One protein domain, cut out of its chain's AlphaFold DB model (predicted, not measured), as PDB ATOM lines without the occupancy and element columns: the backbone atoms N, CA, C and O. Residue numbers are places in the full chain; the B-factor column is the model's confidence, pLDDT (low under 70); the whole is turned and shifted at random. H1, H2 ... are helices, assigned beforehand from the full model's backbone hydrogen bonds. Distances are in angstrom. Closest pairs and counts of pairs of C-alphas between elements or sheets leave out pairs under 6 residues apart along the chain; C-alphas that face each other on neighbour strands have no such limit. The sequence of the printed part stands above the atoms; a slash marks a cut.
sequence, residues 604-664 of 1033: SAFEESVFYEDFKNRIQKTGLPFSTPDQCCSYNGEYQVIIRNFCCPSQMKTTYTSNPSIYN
ATOM      1  N   SER A 604      -7.926 -36.685   3.867       75.38
ATOM      2  CA  SER A 604      -8.086 -37.722   2.835       75.38
ATOM      3  C   SER A 604      -7.308 -37.433   1.543       75.38
ATOM      4  O   SER A 604      -7.154 -38.315   0.699       75.38
ATOM      5  N   ALA A 605      -6.836 -36.202   1.333       80.06
ATOM      6  CA  ALA A 605      -5.897 -35.875   0.267       80.06
ATOM      7  C   ALA A 605      -4.471 -36.283   0.641       80.06
ATOM      8  O   ALA A 605      -3.824 -36.942  -0.167       80.06
ATOM      9  N   PHE A 606      -4.037 -35.987   1.872       78.94
ATOM     10  CA  PHE A 606      -2.774 -36.480   2.428       78.94
ATOM     11  C   PHE A 606      -2.691 -38.016   2.372       78.94
ATOM     12  O   PHE A 606      -1.682 -38.567   1.946       78.94
ATOM     13  N   GLU A 607      -3.756 -38.731   2.751       79.88
ATOM     14  CA  GLU A 607      -3.780 -40.201   2.692       79.88
ATOM     15  C   GLU A 607      -3.629 -40.750   1.257       79.88
ATOM     16  O   GLU A 607      -2.901 -41.719   1.036       79.88
ATOM     17  N   GLU A 608      -4.310 -40.134   0.283       81.81
ATOM     18  CA  GLU A 608      -4.256 -40.511  -1.138       81.81
ATOM     19  C   GLU A 608      -2.905 -40.163  -1.774       81.81
ATOM     20  O   GLU A 608      -2.389 -40.937  -2.583       81.81
ATOM     21  N   SER A 609      -2.304 -39.032  -1.394       82.38
ATOM     22  CA  SER A 609      -1.064 -38.538  -1.997       82.38
ATOM     23  C   SER A 609       0.106 -39.504  -1.814       82.38
ATOM     24  O   SER A 609       0.968 -39.578  -2.684       82.38
ATOM     25  N   VAL A 610       0.110 -40.298  -0.735       81.19
ATOM     26  CA  VAL A 610       1.117 -41.340  -0.471       81.19
ATOM     27  C   VAL A 610       1.227 -42.349  -1.621       81.19
ATOM     28  O   VAL A 610       2.318 -42.835  -1.894       81.19
ATOM     29  N   PHE A 611       0.140 -42.661  -2.336       83.94
ATOM     30  CA  PHE A 611       0.195 -43.591  -3.475       83.94
ATOM     31  C   PHE A 611       0.977 -43.029  -4.676       83.94
ATOM     32  O   PHE A 611       1.499 -43.798  -5.483       83.94
ATOM     33  N   TYR A 612       1.064 -41.703  -4.790       85.81
ATOM     34  CA  TYR A 612       1.682 -40.999  -5.915       85.81
ATOM     35  C   TYR A 612       3.051 -40.387  -5.561       85.81
ATOM     36  O   TYR A 612       3.549 -39.508  -6.259       85.81
ATOM     37  N   GLU A 613       3.662 -40.823  -4.463       81.50
ATOM     38  CA  GLU A 613       5.018 -40.441  -4.066       81.50
ATOM     39  C   GLU A 613       6.052 -41.396  -4.674       81.50
ATOM     40  O   GLU A 613       5.976 -42.607  -4.453       81.50
ATOM     41  N   ASP A 614       7.072 -40.871  -5.365       82.06
ATOM     42  CA  ASP A 614       8.229 -41.692  -5.743       82.06
ATOM     43  C   ASP A 614       9.178 -41.864  -4.548       82.06
ATOM     44  O   ASP A 614      10.179 -41.161  -4.366       82.06
ATOM     45  N   PHE A 615       8.857 -42.847  -3.713       78.06
ATOM     46  CA  PHE A 615       9.698 -43.247  -2.591       78.06
ATOM     47  C   PHE A 615      11.073 -43.782  -3.014       78.06
ATOM     48  O   PHE A 615      12.019 -43.681  -2.233       78.06
ATOM     49  N   LYS A 616      11.220 -44.321  -4.230       77.69
ATOM     50  CA  LYS A 616      12.500 -44.831  -4.732       77.69
ATOM     51  C   LYS A 616      13.431 -43.667  -5.079       77.69
ATOM     52  O   LYS A 616      14.563 -43.644  -4.595       77.69
ATOM     53  N   ASN A 617      12.941 -42.664  -5.809       74.38
ATOM     54  CA  ASN A 617      13.716 -41.461  -6.113       74.38
ATOM     55  C   ASN A 617      14.020 -40.645  -4.844       74.38
ATOM     56  O   ASN A 617      15.144 -40.182  -4.672       74.38
ATOM     57  N   ARG A 618      13.074 -40.547  -3.893       71.88
ATOM     58  CA  ARG A 618      13.314 -39.939  -2.563       71.88
ATOM     59  C   ARG A 618      14.502 -40.576  -1.833       71.88
ATOM     60  O   ARG A 618      15.343 -39.851  -1.306       71.88
ATOM     61  N   ILE A 619      14.584 -41.908  -1.809       66.75
ATOM     62  CA  ILE A 619      15.698 -42.650  -1.196       66.75
ATOM     63  C   ILE A 619      17.017 -42.361  -1.927       66.75
ATOM     64  O   ILE A 619      18.015 -42.038  -1.285       66.75
ATOM     65  N   GLN A 620      17.017 -42.424  -3.262       66.94
ATOM     66  CA  GLN A 620      18.224 -42.236  -4.072       66.94
ATOM     67  C   GLN A 620      18.766 -40.800  -3.998       66.94
ATOM     68  O   GLN A 620      19.946 -40.618  -3.703       66.94
ATOM     69  N   LYS A 621      17.913 -39.777  -4.167       62.91
ATOM     70  CA  LYS A 621      18.298 -38.352  -4.083       62.91
ATOM     71  C   LYS A 621      18.799 -37.925  -2.697       62.91
ATOM     72  O   LYS A 621      19.499 -36.927  -2.600       62.91
ATOM     73  N   THR A 622      18.459 -38.657  -1.632       55.22
ATOM     74  CA  THR A 622      18.936 -38.366  -0.263       55.22
ATOM     75  C   THR A 622      20.164 -39.169   0.161       55.22
ATOM     76  O   THR A 622      20.652 -38.973   1.272       55.22
ATOM     77  N   GLY A 623      20.676 -40.071  -0.687       63.31
ATOM     78  CA  GLY A 623      21.826 -40.914  -0.347       63.31
ATOM     79  C   GLY A 623      21.569 -41.877   0.820       63.31
ATOM     80  O   GLY A 623      22.517 -42.338   1.454       63.31
ATOM     81  N   LEU A 624      20.301 -42.175   1.132       67.50
ATOM     82  CA  LEU A 624      19.956 -43.140   2.175       67.50
ATOM     83  C   LEU A 624      20.474 -44.543   1.794       67.50
ATOM     84  O   LEU A 624      20.418 -44.913   0.621       67.50
ATOM     85  N   PRO A 625      20.921 -45.368   2.762       75.00
ATOM     86  CA  PRO A 625      21.555 -46.668   2.505       75.00
ATOM     87  C   PRO A 625      20.547 -47.779   2.137       75.00
ATOM     88  O   PRO A 625      20.737 -48.944   2.484       75.00
ATOM     89  N   PHE A 626      19.455 -47.425   1.459       79.94
ATOM     90  CA  PHE A 626      18.389 -48.330   1.037       79.94
ATOM     91  C   PHE A 626      18.298 -48.342  -0.491       79.94
ATOM     92  O   PHE A 626      18.538 -47.334  -1.148       79.94
ATOM     93  N   SER A 627      17.904 -49.472  -1.070       80.12
ATOM     94  CA  SER A 627      17.573 -49.591  -2.494       80.12
ATOM     95  C   SER A 627      16.066 -49.679  -2.756       80.12
ATOM     96  O   SER A 627      15.637 -49.487  -3.894       80.12
ATOM     97  N   THR A 628      15.253 -49.941  -1.724       83.81
ATOM     98  CA  THR A 628      13.787 -50.028  -1.826       83.81
ATOM     99  C   THR A 628      13.064 -49.391  -0.628       83.81
ATOM    100  O   THR A 628      13.622 -49.334   0.474       83.81
ATOM    101  N   PRO A 629      11.792 -48.969  -0.792       82.75
ATOM    102  CA  PRO A 629      10.963 -48.492   0.318       82.75
ATOM    103  C   PRO A 629      10.775 -49.526   1.439       82.75
ATOM    104  O   PRO A 629      10.745 -49.150   2.607       82.75
ATOM    105  N   ASP A 630      10.730 -50.825   1.125       89.69
ATOM    106  CA  ASP A 630      10.576 -51.891   2.130       89.69
ATOM    107  C   ASP A 630      11.780 -51.992   3.081       89.69
ATOM    108  O   ASP A 630      11.623 -52.253   4.280       89.69
ATOM    109  N   GLN A 631      12.990 -51.733   2.572       89.06
ATOM    110  CA  GLN A 631      14.198 -51.647   3.398       89.06
ATOM    111  C   GLN A 631      14.133 -50.440   4.340       89.06
ATOM    112  O   GLN A 631      14.431 -50.582   5.527       89.06
ATOM    113  N   CYS A 632      13.649 -49.289   3.857       83.75
ATOM    114  CA  CYS A 632      13.372 -48.132   4.709       83.75
ATOM    115  C   CYS A 632      12.296 -48.438   5.770       83.75
ATOM    116  O   CYS A 632      12.504 -48.158   6.949       83.75
ATOM    117  N   CYS A 633      11.179 -49.074   5.400       88.44
ATOM    118  CA  CYS A 633      10.135 -49.487   6.347       88.44
ATOM    119  C   CYS A 633      10.659 -50.416   7.454       88.44
ATOM    120  O   CYS A 633      10.193 -50.348   8.594       88.44
ATOM    121  N   SER A 634      11.640 -51.259   7.128       90.50
ATOM    122  CA  SER A 634      12.257 -52.213   8.056       90.50
ATOM    123  C   SER A 634      13.337 -51.590   8.955       90.50
ATOM    124  O   SER A 634      13.704 -52.183   9.969       90.50
ATOM    125  N   TYR A 635      13.844 -50.397   8.626       83.69
ATOM    126  CA  TYR A 635      14.966 -49.759   9.321       83.69
ATOM    127  C   TYR A 635      14.668 -49.467  10.797       83.69
ATOM    128  O   TYR A 635      13.703 -48.775  11.111       83.69
ATOM    129  N   ASN A 636      15.497 -49.957  11.716       88.25
ATOM    130  CA  ASN A 636      15.291 -49.879  13.170       88.25
ATOM    131  C   ASN A 636      16.426 -49.155  13.929       88.25
ATOM    132  O   ASN A 636      16.566 -49.341  15.137       88.25
ATOM    133  N   GLY A 637      17.243 -48.361  13.229       78.25
ATOM    134  CA  GLY A 637      18.381 -47.635  13.805       78.25
ATOM    135  C   GLY A 637      18.041 -46.246  14.370       78.25
ATOM    136  O   GLY A 637      16.892 -45.937  14.701       78.25
ATOM    137  N   GLU A 638      19.061 -45.393  14.495       67.81
ATOM    138  CA  GLU A 638      18.921 -44.016  14.989       67.81
ATOM    139  C   GLU A 638      17.977 -43.195  14.092       67.81
ATOM    140  O   GLU A 638      17.919 -43.389  12.883       67.81
ATOM    141  N   TYR A 639      17.177 -42.301  14.678       68.12
ATOM    142  CA  TYR A 639      16.153 -41.525  13.958       68.12
ATOM    143  C   TYR A 639      15.124 -42.361  13.163       68.12
ATOM    144  O   TYR A 639      14.447 -41.806  12.298       68.12
ATOM    145  N   GLN A 640      14.927 -43.655  13.477       71.25
ATOM    146  CA  GLN A 640      14.010 -44.556  12.749       71.25
ATOM    147  C   GLN A 640      12.615 -43.971  12.459       71.25
ATOM    148  O   GLN A 640      12.072 -44.213  11.387       71.25
ATOM    149  N   VAL A 641      12.042 -43.172  13.368       64.31
ATOM    150  CA  VAL A 641      10.735 -42.522  13.153       64.31
ATOM    151  C   VAL A 641      10.807 -41.489  12.024       64.31
ATOM    152  O   VAL A 641       9.949 -41.485  11.151       64.31
ATOM    153  N   ILE A 642      11.847 -40.651  12.003       62.97
ATOM    154  CA  ILE A 642      12.048 -39.612  10.981       62.97
ATOM    155  C   ILE A 642      12.345 -40.264   9.627       62.97
ATOM    156  O   ILE A 642      11.709 -39.929   8.630       62.97
ATOM    157  N   ILE A 643      13.254 -41.244   9.602       65.25
ATOM    158  CA  ILE A 643      13.651 -41.952   8.378       65.25
ATOM    159  C   ILE A 643      12.455 -42.702   7.776       65.25
ATOM    160  O   ILE A 643      12.141 -42.509   6.603       65.25
ATOM    161  N   ARG A 644      11.705 -43.477   8.574       76.31
ATOM    162  CA  ARG A 644      10.495 -44.155   8.079       76.31
ATOM    163  C   ARG A 644       9.407 -43.161   7.656       76.31
ATOM    164  O   ARG A 644       8.787 -43.383   6.624       76.31
ATOM    165  N   ASN A 645       9.188 -42.058   8.378       66.12
ATOM    166  CA  ASN A 645       8.237 -41.021   7.949       66.12
ATOM    167  C   ASN A 645       8.611 -40.405   6.583       66.12
ATOM    168  O   ASN A 645       7.721 -39.949   5.868       66.12
ATOM    169  N   PHE A 646       9.899 -40.393   6.218       69.19
ATOM    170  CA  PHE A 646      10.385 -39.853   4.947       69.19
ATOM    171  C   PHE A 646      10.291 -40.840   3.772       69.19
ATOM    172  O   PHE A 646       9.899 -40.433   2.678       69.19
ATOM    173  N   CYS A 647      10.655 -42.116   3.975       72.81
ATOM    174  CA  CYS A 647      10.782 -43.094   2.882       72.81
ATOM    175  C   CYS A 647       9.909 -44.365   2.971       72.81
ATOM    176  O   CYS A 647       9.979 -45.197   2.068       72.81
ATOM    177  N   CYS A 648       9.078 -44.532   4.008       82.12
ATOM    178  CA  CYS A 648       8.179 -45.684   4.145       82.12
ATOM    179  C   CYS A 648       6.699 -45.291   3.920       82.12
ATOM    180  O   CYS A 648       6.131 -44.572   4.749       82.12
ATOM    181  N   PRO A 649       6.024 -45.809   2.869       82.69
ATOM    182  CA  PRO A 649       4.650 -45.426   2.529       82.69
ATOM    183  C   PRO A 649       3.640 -45.659   3.661       82.69
ATOM    184  O   PRO A 649       2.837 -44.783   3.985       82.69
ATOM    185  N   SER A 650       3.684 -46.830   4.302       88.06
ATOM    186  CA  SER A 650       2.743 -47.193   5.371       88.06
ATOM    187  C   SER A 650       2.912 -46.318   6.617       88.06
ATOM    188  O   SER A 650       1.921 -45.933   7.241       88.06
ATOM    189  N   GLN A 651       4.150 -45.945   6.947       82.75
ATOM    190  CA  GLN A 651       4.463 -45.060   8.065       82.75
ATOM    191  C   GLN A 651       4.050 -43.605   7.778       82.75
ATOM    192  O   GLN A 651       3.464 -42.955   8.648       82.75
ATOM    193  N   MET A 652       4.296 -43.100   6.564       80.25
ATOM    194  CA  MET A 652       3.850 -41.764   6.150       80.25
ATOM    195  C   MET A 652       2.318 -41.663   6.201       80.25
ATOM    196  O   MET A 652       1.771 -40.772   6.852       80.25
ATOM    197  N   LYS A 653       1.619 -42.655   5.632       82.81
ATOM    198  CA  LYS A 653       0.156 -42.776   5.703       82.81
ATOM    199  C   LYS A 653      -0.357 -42.806   7.146       82.81
ATOM    200  O   LYS A 653      -1.274 -42.062   7.479       82.81
ATOM    201  N   THR A 654       0.262 -43.612   8.013       86.38
ATOM    202  CA  THR A 654      -0.091 -43.692   9.444       86.38
ATOM    203  C   THR A 654       0.123 -42.356  10.160       86.38
ATOM    204  O   THR A 654      -0.670 -41.987  11.024       86.38
ATOM    205  N   THR A 655       1.152 -41.592   9.784       79.44
ATOM    206  CA  THR A 655       1.417 -40.256  10.338       79.44
ATOM    207  C   THR A 655       0.304 -39.269   9.982       79.44
ATOM    208  O   THR A 655      -0.151 -38.534  10.861       79.44
ATOM    209  N   TYR A 656      -0.185 -39.294   8.740       80.12
ATOM    210  CA  TYR A 656      -1.302 -38.457   8.295       80.12
ATOM    211  C   TYR A 656      -2.635 -38.829   8.959       80.12
ATOM    212  O   TYR A 656      -3.336 -37.947   9.460       80.12
ATOM    213  N   THR A 657      -2.975 -40.120   9.028       83.56
ATOM    214  CA  THR A 657      -4.262 -40.576   9.587       83.56
ATOM    215  C   THR A 657      -4.318 -40.515  11.115       83.56
ATOM    216  O   THR A 657      -5.389 -40.295  11.674       83.56
ATOM    217  N   SER A 658      -3.181 -40.655  11.807       85.56
ATOM    218  CA  SER A 658      -3.120 -40.585  13.280       85.56
ATOM    219  C   SER A 658      -3.064 -39.153  13.824       85.56
ATOM    220  O   SER A 658      -3.288 -38.950  15.014       85.56
ATOM    221  N   ASN A 659      -2.781 -38.152  12.977       81.06
ATOM    222  CA  ASN A 659      -2.680 -36.741  13.372       81.06
ATOM    223  C   ASN A 659      -3.629 -35.837  12.548       81.06
ATOM    224  O   ASN A 659      -3.178 -34.856  11.947       81.06
ATOM    225  N   PRO A 660      -4.949 -36.117  12.516       80.00
ATOM    226  CA  PRO A 660      -5.899 -35.395  11.667       80.00
ATOM    227  C   PRO A 660      -6.112 -33.933  12.088       80.00
ATOM    228  O   PRO A 660      -6.649 -33.154  11.314       80.00
ATOM    229  N   SER A 661      -5.678 -33.527  13.286       82.38
ATOM    230  CA  SER A 661      -5.648 -32.123  13.729       82.38
ATOM    231  C   SER A 661      -4.486 -31.312  13.134       82.38
ATOM    232  O   SER A 661      -4.555 -30.082  13.121       82.38
ATOM    233  N   ILE A 662      -3.447 -31.982  12.623       79.38
ATOM    234  CA  ILE A 662      -2.291 -31.371  11.951       79.38
ATOM    235  C   ILE A 662      -2.462 -31.464  10.433       79.38
ATOM    236  O   ILE A 662      -2.422 -30.444   9.753       79.38
ATOM    237  N   TYR A 663      -2.714 -32.657   9.896       80.00
ATOM    238  CA  TYR A 663      -2.801 -32.879   8.450       80.00
ATOM    239  C   TYR A 663      -4.232 -32.681   7.946       80.00
ATOM    240  O   TYR A 663      -4.941 -33.647   7.667       80.00
ATOM    241  N   ASN A 664      -4.670 -31.426   7.883       82.06
ATOM    242  CA  ASN A 664      -5.994 -31.037   7.401       82.06
ATOM    243  C   ASN A 664      -5.973 -29.663   6.730       82.06
ATOM    244  O   ASN A 664      -5.056 -28.864   6.903       82.06
TER     245      ASN A 664
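AT A GLANCE: This is residues 604 to 664 of the 1033 residues of the protein "Peptidase_S8 domain-containing protein" of Naegleria fowleri (UniProt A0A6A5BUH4). What shape appears? H1 and H5 lie side by side at one end; at the other is the helical hairpin H3 and H4, with H2 set crosswise near where H3 begins and H4 ends. What makes it? The 61 printed residues hold five named helices, H1 to H5 in order, and no named strand: all helix. It is compact, radius of gyration of the C-alphas 11.6 A, spanning 32 by 24 by 16 A.

HOW THE PARTS SIT: What touches H1? H1, residues 604 to 612, touches H5, residues 649 to 658, at a shallow tilt of 5 degrees, opposite ways; their closest C-alphas, Glu 607 and Lys 653, are 5.6 A apart. And H2? H2, residues 615 to 621, touches H4, residues 640 to 647, about perpendicular at 83 degrees; their closest C-alphas, Phe 615 and Cys 647, are 5.6 A apart. H4 forms a hairpin with H3, residues 629 to 634; their closest C-alphas, Cys 633 and Arg 644, are 5.6 A apart. Which backbones are complete? In H2, H3, H4 and H5 every O i to N i+4 pair is within hydrogen-bond range; in H1 2 of 5 are, and 4 of 6 O i to N i+3 pairs.

IN THESE COORDINATES: Where does H1 begin? C-alpha 604 is at (-8.086, -37.722, 2.835); H1 is 13.5 A long. Where does H5 end? C-alpha 658 is at (-3.120, -40.585, 13.280); H5 is 14.1 A long.

THE WHOLE: Any cut? The printed part has no cut, and no link is long. Where is confidence low? Residues 619 to 624, 638 to 639, 641 to 643 and 645 to 646 are under 70.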